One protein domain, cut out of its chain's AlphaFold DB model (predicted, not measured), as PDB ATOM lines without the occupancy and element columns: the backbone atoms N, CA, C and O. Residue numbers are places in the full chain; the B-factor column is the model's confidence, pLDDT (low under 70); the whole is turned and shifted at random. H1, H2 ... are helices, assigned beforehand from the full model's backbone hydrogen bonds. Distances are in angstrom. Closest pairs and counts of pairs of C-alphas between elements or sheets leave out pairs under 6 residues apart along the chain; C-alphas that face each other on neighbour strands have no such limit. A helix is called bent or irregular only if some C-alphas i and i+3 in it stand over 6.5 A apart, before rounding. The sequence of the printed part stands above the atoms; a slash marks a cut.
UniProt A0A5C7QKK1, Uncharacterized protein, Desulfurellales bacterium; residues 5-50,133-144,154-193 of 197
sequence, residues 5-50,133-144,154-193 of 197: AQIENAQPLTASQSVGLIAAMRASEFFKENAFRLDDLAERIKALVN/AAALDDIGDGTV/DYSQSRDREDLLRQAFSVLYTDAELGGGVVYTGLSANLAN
ATOM      1  N   ALA A   5      98.547  79.408 158.903       71.31
ATOM      2  CA  ALA A   5      97.339  79.492 158.086       71.31
ATOM      3  C   ALA A   5      96.273  80.424 158.690       71.31
ATOM      4  O   ALA A   5      95.558  81.103 157.955       71.31
ATOM      5  N   GLN A   6      96.156  80.484 160.019       74.94
ATOM      6  CA  GLN A   6      95.271  81.434 160.695       74.94
ATOM      7  C   GLN A   6      95.739  82.877 160.497       74.94
ATOM      8  O   GLN A   6      94.899  83.762 160.387       74.94
ATOM      9  N   ILE A   7      97.052  83.109 160.432       78.12
ATOM     10  CA  ILE A   7      97.633  84.436 160.210       78.12
ATOM     11  C   ILE A   7      97.404  84.880 158.763       78.12
ATOM     12  O   ILE A   7      96.801  85.919 158.538       78.12
ATOM     13  N   GLU A   8      97.807  84.085 157.775       74.94
ATOM     14  CA  GLU A   8      97.730  84.467 156.354       74.94
ATOM     15  C   GLU A   8      96.290  84.718 155.872       74.94
ATOM     16  O   GLU A   8      96.052  85.556 154.999       74.94
ATOM     17  N   ASN A   9      95.314  84.027 156.471       77.69
ATOM     18  CA  ASN A   9      93.890  84.195 156.169       77.69
ATOM     19  C   ASN A   9      93.179  85.213 157.079       77.69
ATOM     20  O   ASN A   9      92.005  85.519 156.849       77.69
ATOM     21  N   ALA A  10      93.843  85.740 158.113       80.00
ATOM     22  CA  ALA A  10      93.230  86.728 158.993       80.00
ATOM     23  C   ALA A  10      92.977  88.045 158.253       80.00
ATOM     24  O   ALA A  10      93.709  88.452 157.351       80.00
ATOM     25  N   GLN A  11      91.931  88.753 158.670       87.38
ATOM     26  CA  GLN A  11      91.727  90.132 158.242       87.38
ATOM     27  C   GLN A  11      92.784  91.044 158.888       87.38
ATOM     28  O   GLN A  11      93.239  90.751 160.001       87.38
ATOM     29  N   PRO A  12      93.161  92.156 158.234       87.50
ATOM     30  CA  PRO A  12      94.079  93.120 158.825       87.50
ATOM     31  C   PRO A  12      93.520  93.687 160.133       87.50
ATOM     32  O   PRO A  12      92.306  93.787 160.322       87.50
ATOM     33  N   LEU A  13      94.429  94.084 161.022       91.88
ATOM     34  CA  LEU A  13      94.117  94.609 162.346       91.88
ATOM     35  C   LEU A  13      93.128  95.777 162.262       91.88
ATOM     36  O   LEU A  13      93.387  96.788 161.604       91.88
ATOM     37  N   THR A  14      92.003  95.666 162.962       93.12
ATOM     38  CA  THR A  14      91.005  96.739 163.049       93.12
ATOM     39  C   THR A  14      91.356  97.758 164.136       93.12
ATOM     40  O   THR A  14      92.122  97.483 165.059       93.12
ATOM     41  N   ALA A  15      90.748  98.947 164.072       90.44
ATOM     42  CA  ALA A  15      90.934  99.985 165.091       90.44
ATOM     43  C   ALA A  15      90.440  99.562 166.489       90.44
ATOM     44  O   ALA A  15      90.984 100.006 167.493       90.44
ATOM     45  N   SER A  16      89.418  98.701 166.568       89.56
ATOM     46  CA  SER A  16      88.935  98.178 167.853       89.56
ATOM     47  C   SER A  16      89.939  97.189 168.451       89.56
ATOM     48  O   SER A  16      90.345  97.320 169.607       89.56
ATOM     49  N   GLN A  17      90.418  96.248 167.630       91.00
ATOM     50  CA  GLN A  17      91.419  95.268 168.050       91.00
ATOM     51  C   GLN A  17      92.731  95.933 168.468       91.00
ATOM     52  O   GLN A  17      93.334  95.503 169.446       91.00
ATOM     53  N   SER A  18      93.168  96.997 167.785       91.69
ATOM     54  CA  SER A  18      94.403  97.695 168.155       91.69
ATOM     55  C   SER A  18      94.324  98.347 169.532       91.69
ATOM     56  O   SER A  18      95.285  98.268 170.291       91.69
ATOM     57  N   VAL A  19      93.182  98.936 169.901       92.06
ATOM     58  CA  VAL A  19      92.981  99.510 171.242       92.06
ATOM     59  C   VAL A  19      93.034  98.421 172.315       92.06
ATOM     60  O   VAL A  19      93.743  98.587 173.311       92.06
ATOM     61  N   GLY A  20      92.339  97.299 172.098       90.19
ATOM     62  CA  GLY A  20      92.361  96.157 173.017       90.19
ATOM     63  C   GLY A  20      93.757  95.550 173.163       90.19
ATOM     64  O   GLY A  20      94.214  95.303 174.279       90.19
ATOM     65  N   LEU A  21      94.475  95.392 172.049       90.88
ATOM     66  CA  LEU A  21      95.834  94.864 172.036       90.88
ATOM     67  C   LEU A  21      96.817  95.800 172.749       90.88
ATOM     68  O   LEU A  21      97.595  95.334 173.574       90.88
ATOM     69  N   ILE A  22      96.749  97.116 172.507       92.06
ATOM     70  CA  ILE A  22      97.574  98.107 173.222       92.06
ATOM     71  C   ILE A  22      97.338  98.005 174.731       92.06
ATOM     72  O   ILE A  22      98.296  98.017 175.505       92.06
ATOM     73  N   ALA A  23      96.078  97.910 175.162       91.12
ATOM     74  CA  ALA A  23      95.746  97.775 176.577       91.12
ATOM     75  C   ALA A  23      96.308  96.473 177.169       91.12
ATOM     76  O   ALA A  23      96.929  96.503 178.229       91.12
ATOM     77  N   ALA A  24      96.155  95.351 176.460       88.94
ATOM     78  CA  ALA A  24      96.664  94.057 176.894       88.94
ATOM     79  C   ALA A  24      98.200  94.032 176.969       88.94
ATOM     80  O   ALA A  24      98.756  93.604 177.974       88.94
ATOM     81  N   MET A  25      98.891  94.557 175.955       90.19
ATOM     82  CA  MET A  25     100.355  94.617 175.923       90.19
ATOM     83  C   MET A  25     100.907  95.527 177.020       90.19
ATOM     84  O   MET A  25     101.882  95.165 177.666       90.19
ATOM     85  N   ARG A  26     100.254  96.658 177.315       89.06
ATOM     86  CA  ARG A  26     100.629  97.527 178.446       89.06
ATOM     87  C   ARG A  26     100.394  96.889 179.814       89.06
ATOM     88  O   ARG A  26     101.071  97.250 180.772       89.06
ATOM     89  N   ALA A  27      99.435  95.971 179.912       87.31
ATOM     90  CA  ALA A  27      99.166  95.220 181.133       87.31
ATOM     91  C   ALA A  27     100.130  94.038 181.344       87.31
ATOM     92  O   ALA A  27     100.170  93.511 182.458       87.31
ATOM     93  N   SER A  28     100.897  93.653 180.314       86.44
ATOM     94  CA  SER A  28     101.833  92.525 180.375       86.44
ATOM     95  C   SER A  28     102.983  92.755 181.349       86.44
ATOM     96  O   SER A  28     103.420  93.890 181.563       86.44
ATOM     97  N   GLU A  29     103.520  91.666 181.898       84.25
ATOM     98  CA  GLU A  29     104.703  91.737 182.765       84.25
ATOM     99  C   GLU A  29     105.920  92.273 182.000       84.25
ATOM    100  O   GLU A  29     106.643  93.139 182.493       84.25
ATOM    101  N   PHE A  30     106.081  91.869 180.736       81.19
ATOM    102  CA  PHE A  30     107.184  92.328 179.891       81.19
ATOM    103  C   PHE A  30     107.202  93.853 179.708       81.19
ATOM    104  O   PHE A  30     108.263  94.481 179.788       81.19
ATOM    105  N   PHE A  31     106.033  94.464 179.491       84.69
ATOM    106  CA  PHE A  31     105.931  95.916 179.352       84.69
ATOM    107  C   PHE A  31     106.249  96.635 180.660       84.69
ATOM    108  O   PHE A  31     106.942  97.646 180.636       84.69
ATOM    109  N   LYS A  32     105.790  96.119 181.806       85.06
ATOM    110  CA  LYS A  32     106.088  96.719 183.118       85.06
ATOM    111  C   LYS A  32     107.591  96.757 183.394       85.06
ATOM    112  O   LYS A  32     108.080  97.739 183.944       85.06
ATOM    113  N   GLU A  33     108.319  95.727 182.971       81.75
ATOM    114  CA  GLU A  33     109.775  95.633 183.126       81.75
ATOM    115  C   GLU A  33     110.551  96.517 182.132       81.75
ATOM    116  O   GLU A  33     111.647  96.984 182.445       81.75
ATOM    117  N   ASN A  34     109.989  96.782 180.945       79.69
ATOM    118  CA  ASN A  34     110.696  97.427 179.829       79.69
ATOM    119  C   ASN A  34     110.034  98.707 179.299       79.69
ATOM    120  O   ASN A  34     110.394  99.169 178.220       79.69
ATOM    121  N   ALA A  35     109.112  99.316 180.049       81.31
ATOM    122  CA  ALA A  35     108.282 100.437 179.593       81.31
ATOM    123  C   ALA A  35     109.074 101.599 178.968       81.31
ATOM    124  O   ALA A  35     108.602 102.228 178.028       81.31
ATOM    125  N   PHE A  36     110.295 101.858 179.451       79.56
ATOM    126  CA  PHE A  36     111.177 102.898 178.911       79.56
ATOM    127  C   PHE A  36     111.588 102.666 177.446       79.56
ATOM    128  O   PHE A  36     111.843 103.628 176.735       79.56
ATOM    129  N   ARG A  37     111.663 101.410 176.994       78.50
ATOM    130  CA  ARG A  37     112.036 101.038 175.618       78.50
ATOM    131  C   ARG A  37     110.837 100.927 174.672       78.50
ATOM    132  O   ARG A  37     111.029 100.672 173.492       78.50
ATOM    133  N   LEU A  38     109.621 101.027 175.205       82.81
ATOM    134  CA  LEU A  38     108.365 100.682 174.530       82.81
ATOM    135  C   LEU A  38     107.392 101.871 174.525       82.81
ATOM    136  O   LEU A  38     106.169 101.695 174.523       82.81
ATOM    137  N   ASP A  39     107.918 103.091 174.585       85.38
ATOM    138  CA  ASP A  39     107.136 104.326 174.591       85.38
ATOM    139  C   ASP A  39     106.357 104.521 173.279       85.38
ATOM    140  O   ASP A  39     105.208 104.975 173.299       85.38
ATOM    141  N   ASP A  40     106.918 104.055 172.162       89.12
ATOM    142  CA  ASP A  40     106.332 104.080 170.818       89.12
ATOM    143  C   ASP A  40     105.321 102.944 170.522       89.12
ATOM    144  O   ASP A  40     104.732 102.896 169.437       89.12
ATOM    145  N   LEU A  41     105.040 102.051 171.482       89.19
ATOM    146  CA  LEU A  41     104.194 100.857 171.294       89.19
ATOM    147  C   LEU A  41     102.849 101.160 170.634       89.19
ATOM    148  O   LEU A  41     102.412 100.480 169.702       89.19
ATOM    149  N   ALA A  42     102.166 102.188 171.132       89.81
ATOM    150  CA  ALA A  42     100.855 102.551 170.616       89.81
ATOM    151  C   ALA A  42     100.931 103.090 169.183       89.81
ATOM    152  O   ALA A  42      99.984 102.906 168.421       89.81
ATOM    153  N   GLU A  43     102.026 103.750 168.816       90.81
ATOM    154  CA  GLU A  43     102.237 104.302 167.479       90.81
ATOM    155  C   GLU A  43     102.528 103.183 166.482       90.81
ATOM    156  O   GLU A  43     101.878 103.124 165.436       90.81
ATOM    157  N   ARG A  44     103.383 102.220 166.852       89.12
ATOM    158  CA  ARG A  44     103.675 101.039 166.022       89.12
ATOM    159  C   ARG A  44     102.433 100.205 165.729       89.12
ATOM    160  O   ARG A  44     102.173  99.865 164.577       89.12
ATOM    161  N   ILE A  45     101.614  99.920 166.746       91.25
ATOM    162  CA  ILE A  45     100.371  99.157 166.549       91.25
ATOM    163  C   ILE A  45      99.392  99.945 165.674       91.25
ATOM    164  O   ILE A  45      98.770  99.377 164.775       91.25
ATOM    165  N   LYS A  46      99.257 101.258 165.897       90.69
ATOM    166  CA  LYS A  46      98.375 102.110 165.084       90.69
ATOM    167  C   LYS A  46      98.813 102.175 163.622       90.69
ATOM    168  O   LYS A  46      97.944 102.181 162.756       90.69
ATOM    169  N   ALA A  47     100.115 102.158 163.339       89.44
ATOM    170  CA  ALA A  47     100.645 102.120 161.975       89.44
ATOM    171  C   ALA A  47     100.288 100.824 161.217       89.44
ATOM    172  O   ALA A  47     100.302 100.796 159.988       89.44
ATOM    173  N   LEU A  48      99.936  99.752 161.934       90.38
ATOM    174  CA  LEU A  48      99.522  98.470 161.357       90.38
ATOM    175  C   LEU A  48      98.001  98.320 161.221       90.38
ATOM    176  O   LEU A  48      97.538  97.319 160.671       90.38
ATOM    177  N   VAL A  49      97.206  99.291 161.679       93.00
ATOM    178  CA  VAL A  49      95.743  99.244 161.557       93.00
ATOM    179  C   VAL A  49      95.335  99.376 160.095       93.00
ATOM    180  O   VAL A  49      95.696 100.340 159.427       93.00
ATOM    181  N   ASN A  50      94.537  98.422 159.609       92.12
ATOM    182  CA  ASN A  50      94.028  98.389 158.238       92.12
ATOM    183  C   ASN A  50      95.148  98.548 157.185       92.12
ATOM    184  O   ASN A  50      94.938  99.169 156.142       92.12
ATOM    185  N   ALA A 133      95.072  89.231 168.630       89.62
ATOM    186  CA  ALA A 133      93.966  89.912 169.296       89.62
ATOM    187  C   ALA A 133      92.723  89.014 169.421       89.62
ATOM    188  O   ALA A 133      92.101  88.999 170.476       89.62
ATOM    189  N   ALA A 134      92.401  88.229 168.387       87.62
ATOM    190  CA  ALA A 134      91.324  87.239 168.442       87.62
ATOM    191  C   ALA A 134      91.622  86.122 169.457       87.62
ATOM    192  O   ALA A 134      90.783  85.806 170.292       87.62
ATOM    193  N   ALA A 135      92.844  85.583 169.461       86.19
ATOM    194  CA  ALA A 135      93.238  84.559 170.429       86.19
ATOM    195  C   ALA A 135      93.226  85.073 171.885       86.19
ATOM    196  O   ALA A 135      92.933  84.314 172.805       86.19
ATOM    197  N   LEU A 136      93.534  86.355 172.110       87.12
ATOM    198  CA  LEU A 136      93.437  86.994 173.426       87.12
ATOM    199  C   LEU A 136      91.986  87.162 173.898       87.12
ATOM    200  O   LEU A 136      91.754  87.147 175.107       87.12
ATOM    201  N   ASP A 137      91.047  87.350 172.969       85.69
ATOM    202  CA  ASP A 137      89.607  87.409 173.250       85.69
ATOM    203  C   ASP A 137      89.068  86.017 173.615       85.69
ATOM    204  O   ASP A 137      88.386  85.874 174.626       85.69
ATOM    205  N   ASP A 138      89.490  84.978 172.882       83.06
ATOM    206  CA  ASP A 138      89.117  83.578 173.148       83.06
ATOM    207  C   ASP A 138      89.600  83.075 174.522       83.06
ATOM    208  O   ASP A 138      88.897  82.311 175.186       83.06
ATOM    209  N   ILE A 139      90.798  83.485 174.965       79.75
ATOM    210  CA  ILE A 139      91.295  83.172 176.319       79.75
ATOM    211  C   ILE A 139      90.479  83.918 177.386       79.75
ATOM    212  O   ILE A 139      90.289  83.406 178.491       79.75
ATOM    213  N   GLY A 140      89.996  85.120 177.064       70.88
ATOM    214  CA  GLY A 140      89.361  86.028 178.009       70.88
ATOM    215  C   GLY A 140      90.354  86.690 178.974       70.88
ATOM    216  O   GLY A 140      91.570  86.482 178.937       70.88
ATOM    217  N   ASP A 141      89.827  87.543 179.847       64.56
ATOM    218  CA  ASP A 141      90.567  88.228 180.918       64.56
ATOM    219  C   ASP A 141      90.468  87.503 182.276       64.56
ATOM    220  O   ASP A 141      90.905  88.034 183.296       64.56
ATOM    221  N   GLY A 142      89.869  86.304 182.300       59.66
ATOM    222  CA  GLY A 142      89.603  85.541 183.520       59.66
ATOM    223  C   GLY A 142      88.478  86.110 184.402       59.66
ATOM    224  O   GLY A 142      88.271  85.611 185.506       59.66
ATOM    225  N   THR A 143      87.730  87.132 183.959       52.62
ATOM    226  CA  THR A 143      86.655  87.752 184.764       52.62
ATOM    227  C   THR A 143      85.294  87.075 184.612       52.62
ATOM    228  O   THR A 143      84.409  87.273 185.454       52.62
ATOM    229  N   VAL A 144      85.106  86.235 183.586       51.41
ATOM    230  CA  VAL A 144      83.903  85.405 183.463       51.41
ATOM    231  C   VAL A 144      83.951  84.301 184.513       51.41
ATOM    232  O   VAL A 144      84.556  83.250 184.333       51.41
ATOM    233  N   ASP A 154      93.533  79.507 186.297       59.22
ATOM    234  CA  ASP A 154      93.937  80.919 186.186       59.22
ATOM    235  C   ASP A 154      95.416  81.063 185.794       59.22
ATOM    236  O   ASP A 154      95.787  81.961 185.035       59.22
ATOM    237  N   TYR A 155      96.269  80.144 186.264       56.03
ATOM    238  CA  TYR A 155      97.698  80.150 185.945       56.03
ATOM    239  C   TYR A 155      97.965  79.773 184.487       56.03
ATOM    240  O   TYR A 155      98.829  80.385 183.861       56.03
ATOM    241  N   SER A 156      97.240  78.795 183.930       65.88
ATOM    242  CA  SER A 156      97.402  78.429 182.519       65.88
ATOM    243  C   SER A 156      96.887  79.526 181.592       65.88
ATOM    244  O   SER A 156      97.608  79.904 180.679       65.88
ATOM    245  N   GLN A 157      95.716  80.115 181.867       70.94
ATOM    246  CA  GLN A 157      95.181  81.210 181.045       70.94
ATOM    247  C   GLN A 157      96.075  82.457 181.095       70.94
ATOM    248  O   GLN A 157      96.374  83.035 180.054       70.94
ATOM    249  N   SER A 158      96.562  82.838 182.282       75.06
ATOM    250  CA  SER A 158      97.464  83.989 182.435       75.06
ATOM    251  C   SER A 158      98.803  83.769 181.729       75.06
ATOM    252  O   SER A 158      99.302  84.670 181.062       75.06
ATOM    253  N   ARG A 159      99.376  82.562 181.824       77.62
ATOM    254  CA  ARG A 159     100.621  82.219 181.125       77.62
ATOM    255  C   ARG A 159     100.430  82.206 179.610       77.62
ATOM    256  O   ARG A 159     101.223  82.811 178.898       77.62
ATOM    257  N   ASP A 160      99.376  81.558 179.126       81.50
ATOM    258  CA  ASP A 160      99.109  81.445 177.692       81.50
ATOM    259  C   ASP A 160      98.786  82.831 177.083       81.50
ATOM    260  O   ASP A 160      99.182  83.126 175.953       81.50
ATOM    261  N   ARG A 161      98.146  83.722 177.858       85.19
ATOM    262  CA  ARG A 161      97.952  85.139 177.516       85.19
ATOM    263  C   ARG A 161      99.280  85.891 177.423       85.19
ATOM    264  O   ARG A 161      99.512  86.576 176.430       85.19
ATOM    265  N   GLU A 162     100.152  85.767 178.420       83.88
ATOM    266  CA  GLU A 162     101.482  86.395 178.399       83.88
ATOM    267  C   GLU A 162     102.331  85.900 177.222       83.88
ATOM    268  O   GLU A 162     103.005  86.695 176.569       83.88
ATOM    269  N   ASP A 163     102.248  84.617 176.877       84.94
ATOM    270  CA  ASP A 163     102.963  84.057 175.732       84.94
ATOM    271  C   ASP A 163     102.462  84.631 174.390       84.94
ATOM    272  O   ASP A 163     103.264  84.913 173.495       84.94
ATOM    273  N   LEU A 164     101.155  84.896 174.250       86.50
ATOM    274  CA  LEU A 164     100.605  85.627 173.099       86.50
ATOM    275  C   LEU A 164     101.056  87.092 173.058       86.50
ATOM    276  O   LEU A 164     101.346  87.622 171.984       86.50
ATOM    277  N   LEU A 165     101.126  87.762 174.210       88.25
ATOM    278  CA  LEU A 165     101.569  89.156 174.286       88.25
ATOM    279  C   LEU A 165     103.054  89.283 173.944       88.25
ATOM    280  O   LEU A 165     103.429  90.177 173.188       88.25
ATOM    281  N   ARG A 166     103.886  88.342 174.399       84.25
ATOM    282  CA  ARG A 166     105.290  88.222 173.975       84.25
ATOM    283  C   ARG A 166     105.415  88.026 172.471       84.25
ATOM    284  O   ARG A 166     106.250  88.673 171.840       84.25
ATOM    285  N   GLN A 167     104.551  87.203 171.878       84.06
ATOM    286  CA  GLN A 167     104.499  87.053 170.428       84.06
ATOM    287  C   GLN A 167     104.155  88.384 169.741       84.06
ATOM    288  O   GLN A 167     104.819  88.753 168.776       84.06
ATOM    289  N   ALA A 168     103.192  89.153 170.257       86.94
ATOM    290  CA  ALA A 168     102.868  90.471 169.710       86.94
ATOM    291  C   ALA A 168     104.050  91.452 169.796       86.94
ATOM    292  O   ALA A 168     104.279  92.205 168.851       86.94
ATOM    293  N   PHE A 169     104.840  91.419 170.877       84.12
ATOM    294  CA  PHE A 169     106.064  92.224 170.973       84.12
ATOM    295  C   PHE A 169     107.083  91.853 169.892       84.12
ATOM    296  O   PHE A 169     107.616  92.754 169.255       84.12
ATOM    297  N   SER A 170     107.282  90.560 169.613       81.94
ATOM    298  CA  SER A 170     108.208  90.107 168.555       81.94
ATOM    299  C   SER A 170     107.785  90.505 167.133       81.94
ATOM    300  O   SER A 170     108.611  90.565 166.231       81.94
ATOM    301  N   VAL A 171     106.495  90.786 166.912       83.56
ATOM    302  CA  VAL A 171     105.992  91.287 165.617       83.56
ATOM    303  C   VAL A 171     106.289  92.777 165.442       83.56
ATOM    304  O   VAL A 171     106.439  93.255 164.321       83.56
ATOM    305  N   LEU A 172     106.338  93.528 166.545       83.69
ATOM    306  CA  LEU A 172     106.477  94.986 166.544       83.69
ATOM    307  C   LEU A 172     107.921  95.464 166.713       83.69
ATOM    308  O   LEU A 172     108.240  96.575 166.286       83.69
ATOM    309  N   TYR A 173     108.756  94.660 167.364       82.19
ATOM    310  CA  TYR A 173     110.111  95.015 167.762       82.19
ATOM    311  C   TYR A 173     111.083  93.902 167.409       82.19
ATOM    312  O   TYR A 173     110.775  92.718 167.529       82.19
ATOM    313  N   THR A 174     112.284  94.306 167.025       75.88
ATOM    314  CA  THR A 174     113.417  93.405 166.841       75.88
ATOM    315  C   THR A 174     114.029  93.010 168.187       75.88
ATOM    316  O   THR A 174     113.981  93.769 169.158       75.88
ATOM    317  N   ASP A 175     114.700  91.858 168.238       68.56
ATOM    318  CA  ASP A 175     115.401  91.393 169.444       68.56
ATOM    319  C   ASP A 175     116.428  92.420 169.956       68.56
ATOM    320  O   ASP A 175     116.659  92.533 171.161       68.56
ATOM    321  N   ALA A 176     117.020  93.209 169.052       68.44
ATOM    322  CA  ALA A 176     117.949  94.283 169.392       68.44
ATOM    323  C   ALA A 176     117.266  95.425 170.165       68.44
ATOM    324  O   ALA A 176     117.817  95.910 171.155       68.44
ATOM    325  N   GLU A 177     116.055  95.820 169.760       68.56
ATOM    326  CA  GLU A 177     115.247  96.832 170.458       68.56
ATOM    327  C   GLU A 177     114.758  96.321 171.825       68.56
ATOM    328  O   GLU A 177     114.659  97.090 172.783       68.56
ATOM    329  N   LEU A 178     114.537  95.008 171.948       66.31
ATOM    330  CA  LEU A 178     114.099  94.352 173.185       66.31
ATOM    331  C   LEU A 178     115.244  93.980 174.152       66.31
ATOM    332  O   LEU A 178     114.987  93.415 175.214       66.31
ATOM    333  N   GLY A 179     116.503  94.311 173.835       62.34
ATOM    334  CA  GLY A 179     117.648  94.101 174.734       62.34
ATOM    335  C   GLY A 179     118.412  92.781 174.557       62.34
ATOM    336  O   GLY A 179     119.154  92.389 175.456       62.34
ATOM    337  N   GLY A 180     118.270  92.098 173.415       52.06
ATOM    338  CA  GLY A 180     119.188  91.054 172.933       52.06
ATOM    339  C   GLY A 180     119.130  89.685 173.625       52.06
ATOM    340  O   GLY A 180     119.921  88.810 173.286       52.06
ATOM    341  N   GLY A 181     118.223  89.477 174.586       46.03
ATOM    342  CA  GLY A 181     118.066  88.211 175.325       46.03
ATOM    343  C   GLY A 181     116.754  87.469 175.065       46.03
ATOM    344  O   GLY A 181     116.512  86.416 175.651       46.03
ATOM    345  N   VAL A 182     115.897  88.019 174.209       45.78
ATOM    346  CA  VAL A 182     114.531  87.546 173.991       45.78
ATOM    347  C   VAL A 182     114.425  87.028 172.562       45.78
ATOM    348  O   VAL A 182     113.838  87.673 171.709       45.78
ATOM    349  N   VAL A 183     115.042  85.876 172.284       42.84
ATOM    350  CA  VAL A 183     114.868  85.205 170.988       42.84
ATOM    351  C   VAL A 183     113.510  84.514 171.010       42.84
ATOM    352  O   VAL A 183     113.386  83.359 171.421       42.84
ATOM    353  N   TYR A 184     112.471  85.228 170.591       50.47
ATOM    354  CA  TYR A 184     111.206  84.608 170.222       50.47
ATOM    355  C   TYR A 184     111.106  84.686 168.712       50.47
ATOM    356  O   TYR A 184     110.967  85.766 168.152       50.47
ATOM    357  N   THR A 185     111.233  83.529 168.062       44.50
ATOM    358  CA  THR A 185     111.191  83.372 166.606       44.50
ATOM    359  C   THR A 185     109.888  83.945 166.051       44.50
ATOM    360  O   THR A 185     108.879  83.241 165.952       44.50
ATOM    361  N   GLY A 186     109.908  85.234 165.715       40.12
ATOM    362  CA  GLY A 186     108.873  85.899 164.945       40.12
ATOM    363  C   GLY A 186     108.746  85.239 163.576       40.12
ATOM    364  O   GLY A 186     109.670  84.585 163.083       40.12
ATOM    365  N   LEU A 187     107.579  85.392 162.951       48.50
ATOM    366  CA  LEU A 187     107.274  84.823 161.636       48.50
ATOM    367  C   LEU A 187     108.331  85.208 160.577       48.50
ATOM    368  O   LEU A 187     108.590  84.417 159.676       48.50
ATOM    369  N   SER A 188     109.004  86.354 160.734       44.88
ATOM    370  CA  SER A 188     110.120  86.806 159.887       44.88
ATOM    371  C   SER A 188     111.300  85.823 159.852       44.88
ATOM    372  O   SER A 188     111.853  85.581 158.782       44.88
ATOM    373  N   ALA A 189     111.639  85.171 160.972       40.94
ATOM    374  CA  ALA A 189     112.695  84.154 161.026       40.94
ATOM    375  C   ALA A 189     112.268  82.808 160.407       40.94
ATOM    376  O   ALA A 189     113.111  82.055 159.923       40.94
ATOM    377  N   ASN A 190     110.965  82.496 160.397       41.22
ATOM    378  CA  ASN A 190     110.437  81.272 159.783       41.22
ATOM    379  C   ASN A 190     110.154  81.428 158.279       41.22
ATOM    380  O   ASN A 190     110.340  80.470 157.536       41.22
ATOM    381  N   LEU A 191     109.767  82.619 157.814       44.97
ATOM    382  CA  LEU A 191     109.555  82.916 156.392       44.97
ATOM    383  C   LEU A 191     110.877  83.005 155.619       44.97
ATOM    384  O   LEU A 191     110.962  82.483 154.510       44.97
ATOM    385  N   ALA A 192     111.942  83.535 156.239       38.28
ATOM    386  CA  ALA A 192     113.299  83.464 155.687       38.28
ATOM    387  C   ALA A 192     113.779  82.013 155.472       38.28
ATOM    388  O   ALA A 192     114.573  81.747 154.576       38.28
ATOM    389  N   ASN A 193     113.258  81.062 156.258       36.38
ATOM    390  CA  ASN A 193     113.601  79.640 156.178       36.38
ATOM    391  C   ASN A 193     112.684  78.833 155.232       36.38
ATOM    392  O   ASN A 193     112.895  77.635 155.052       36.38
TER     393      ASN A 193
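AT A GLANCE: This is residues 5 to 50, 133 to 144 and 154 to 193 of the 197 residues of an uncharacterized protein of Desulfurellales bacterium (UniProt A0A5C7QKK1). Two side-by-side pairs of helices, H2 with H4 and H5 with the long H6, cross steeply to make a small core. H3 is near one end of H2, while short H1 and H7 lie farthest out. The 98 printed residues include seven named helices, H1 to H7 along the chain, and no named strand; the class is all helix. The whole is compact, with a radius of gyration of the C-alphas of 13.5 A and spans of 38 by 33 by 25 A.

IN THESE COORDINATES: H1, residues 5 to 8, begins at C-alpha 5 (97.339, 79.492, 158.086). H2 is residues 15 to 27, 18.6 A long; H3, residues 29 to 37, is irregular, with C-alphas 33 and 36 8.5 A apart. H4 is residues 41 to 47, H5 133 to 139, and H6 154 to 172, 27.2 A long. H7, residues 187 to 191, ends at C-alpha 191 (109.555, 82.916, 156.392).

HOW THE PARTS SIT: H2 and H4 touch, closest at the C-alphas of Ile 22 and Ala 42, 6.1 A, at a shallow tilt of 17 degrees, opposite ways. With residues 24 to 25 alone H2 touches H6, at a steep tilt of 66 degrees; the closest C-alphas, Met 25 and Leu 165, are 5.8 A apart. H5 and H6 touch, Leu 136 to Arg 161 being the closest C-alphas at 6.4 A, at a shallow tilt of 9 degrees, opposite ways. H1 is apart from H2 and H6, among others. Every O i to N i+4 pair is within hydrogen-bond range in H2, H4, H5, H6 and H7; H3 has 3 of 5, and H1 is too short for one.

THE WHOLE: The cuts, residues 51 to 132 and 145 to 153, leave C-alpha gaps of 13.9 A and 11.3 A. The link from H6 to H7 is long. Residues 141 to 144, 154 to 156 and 175 to 193 have pLDDT under 70.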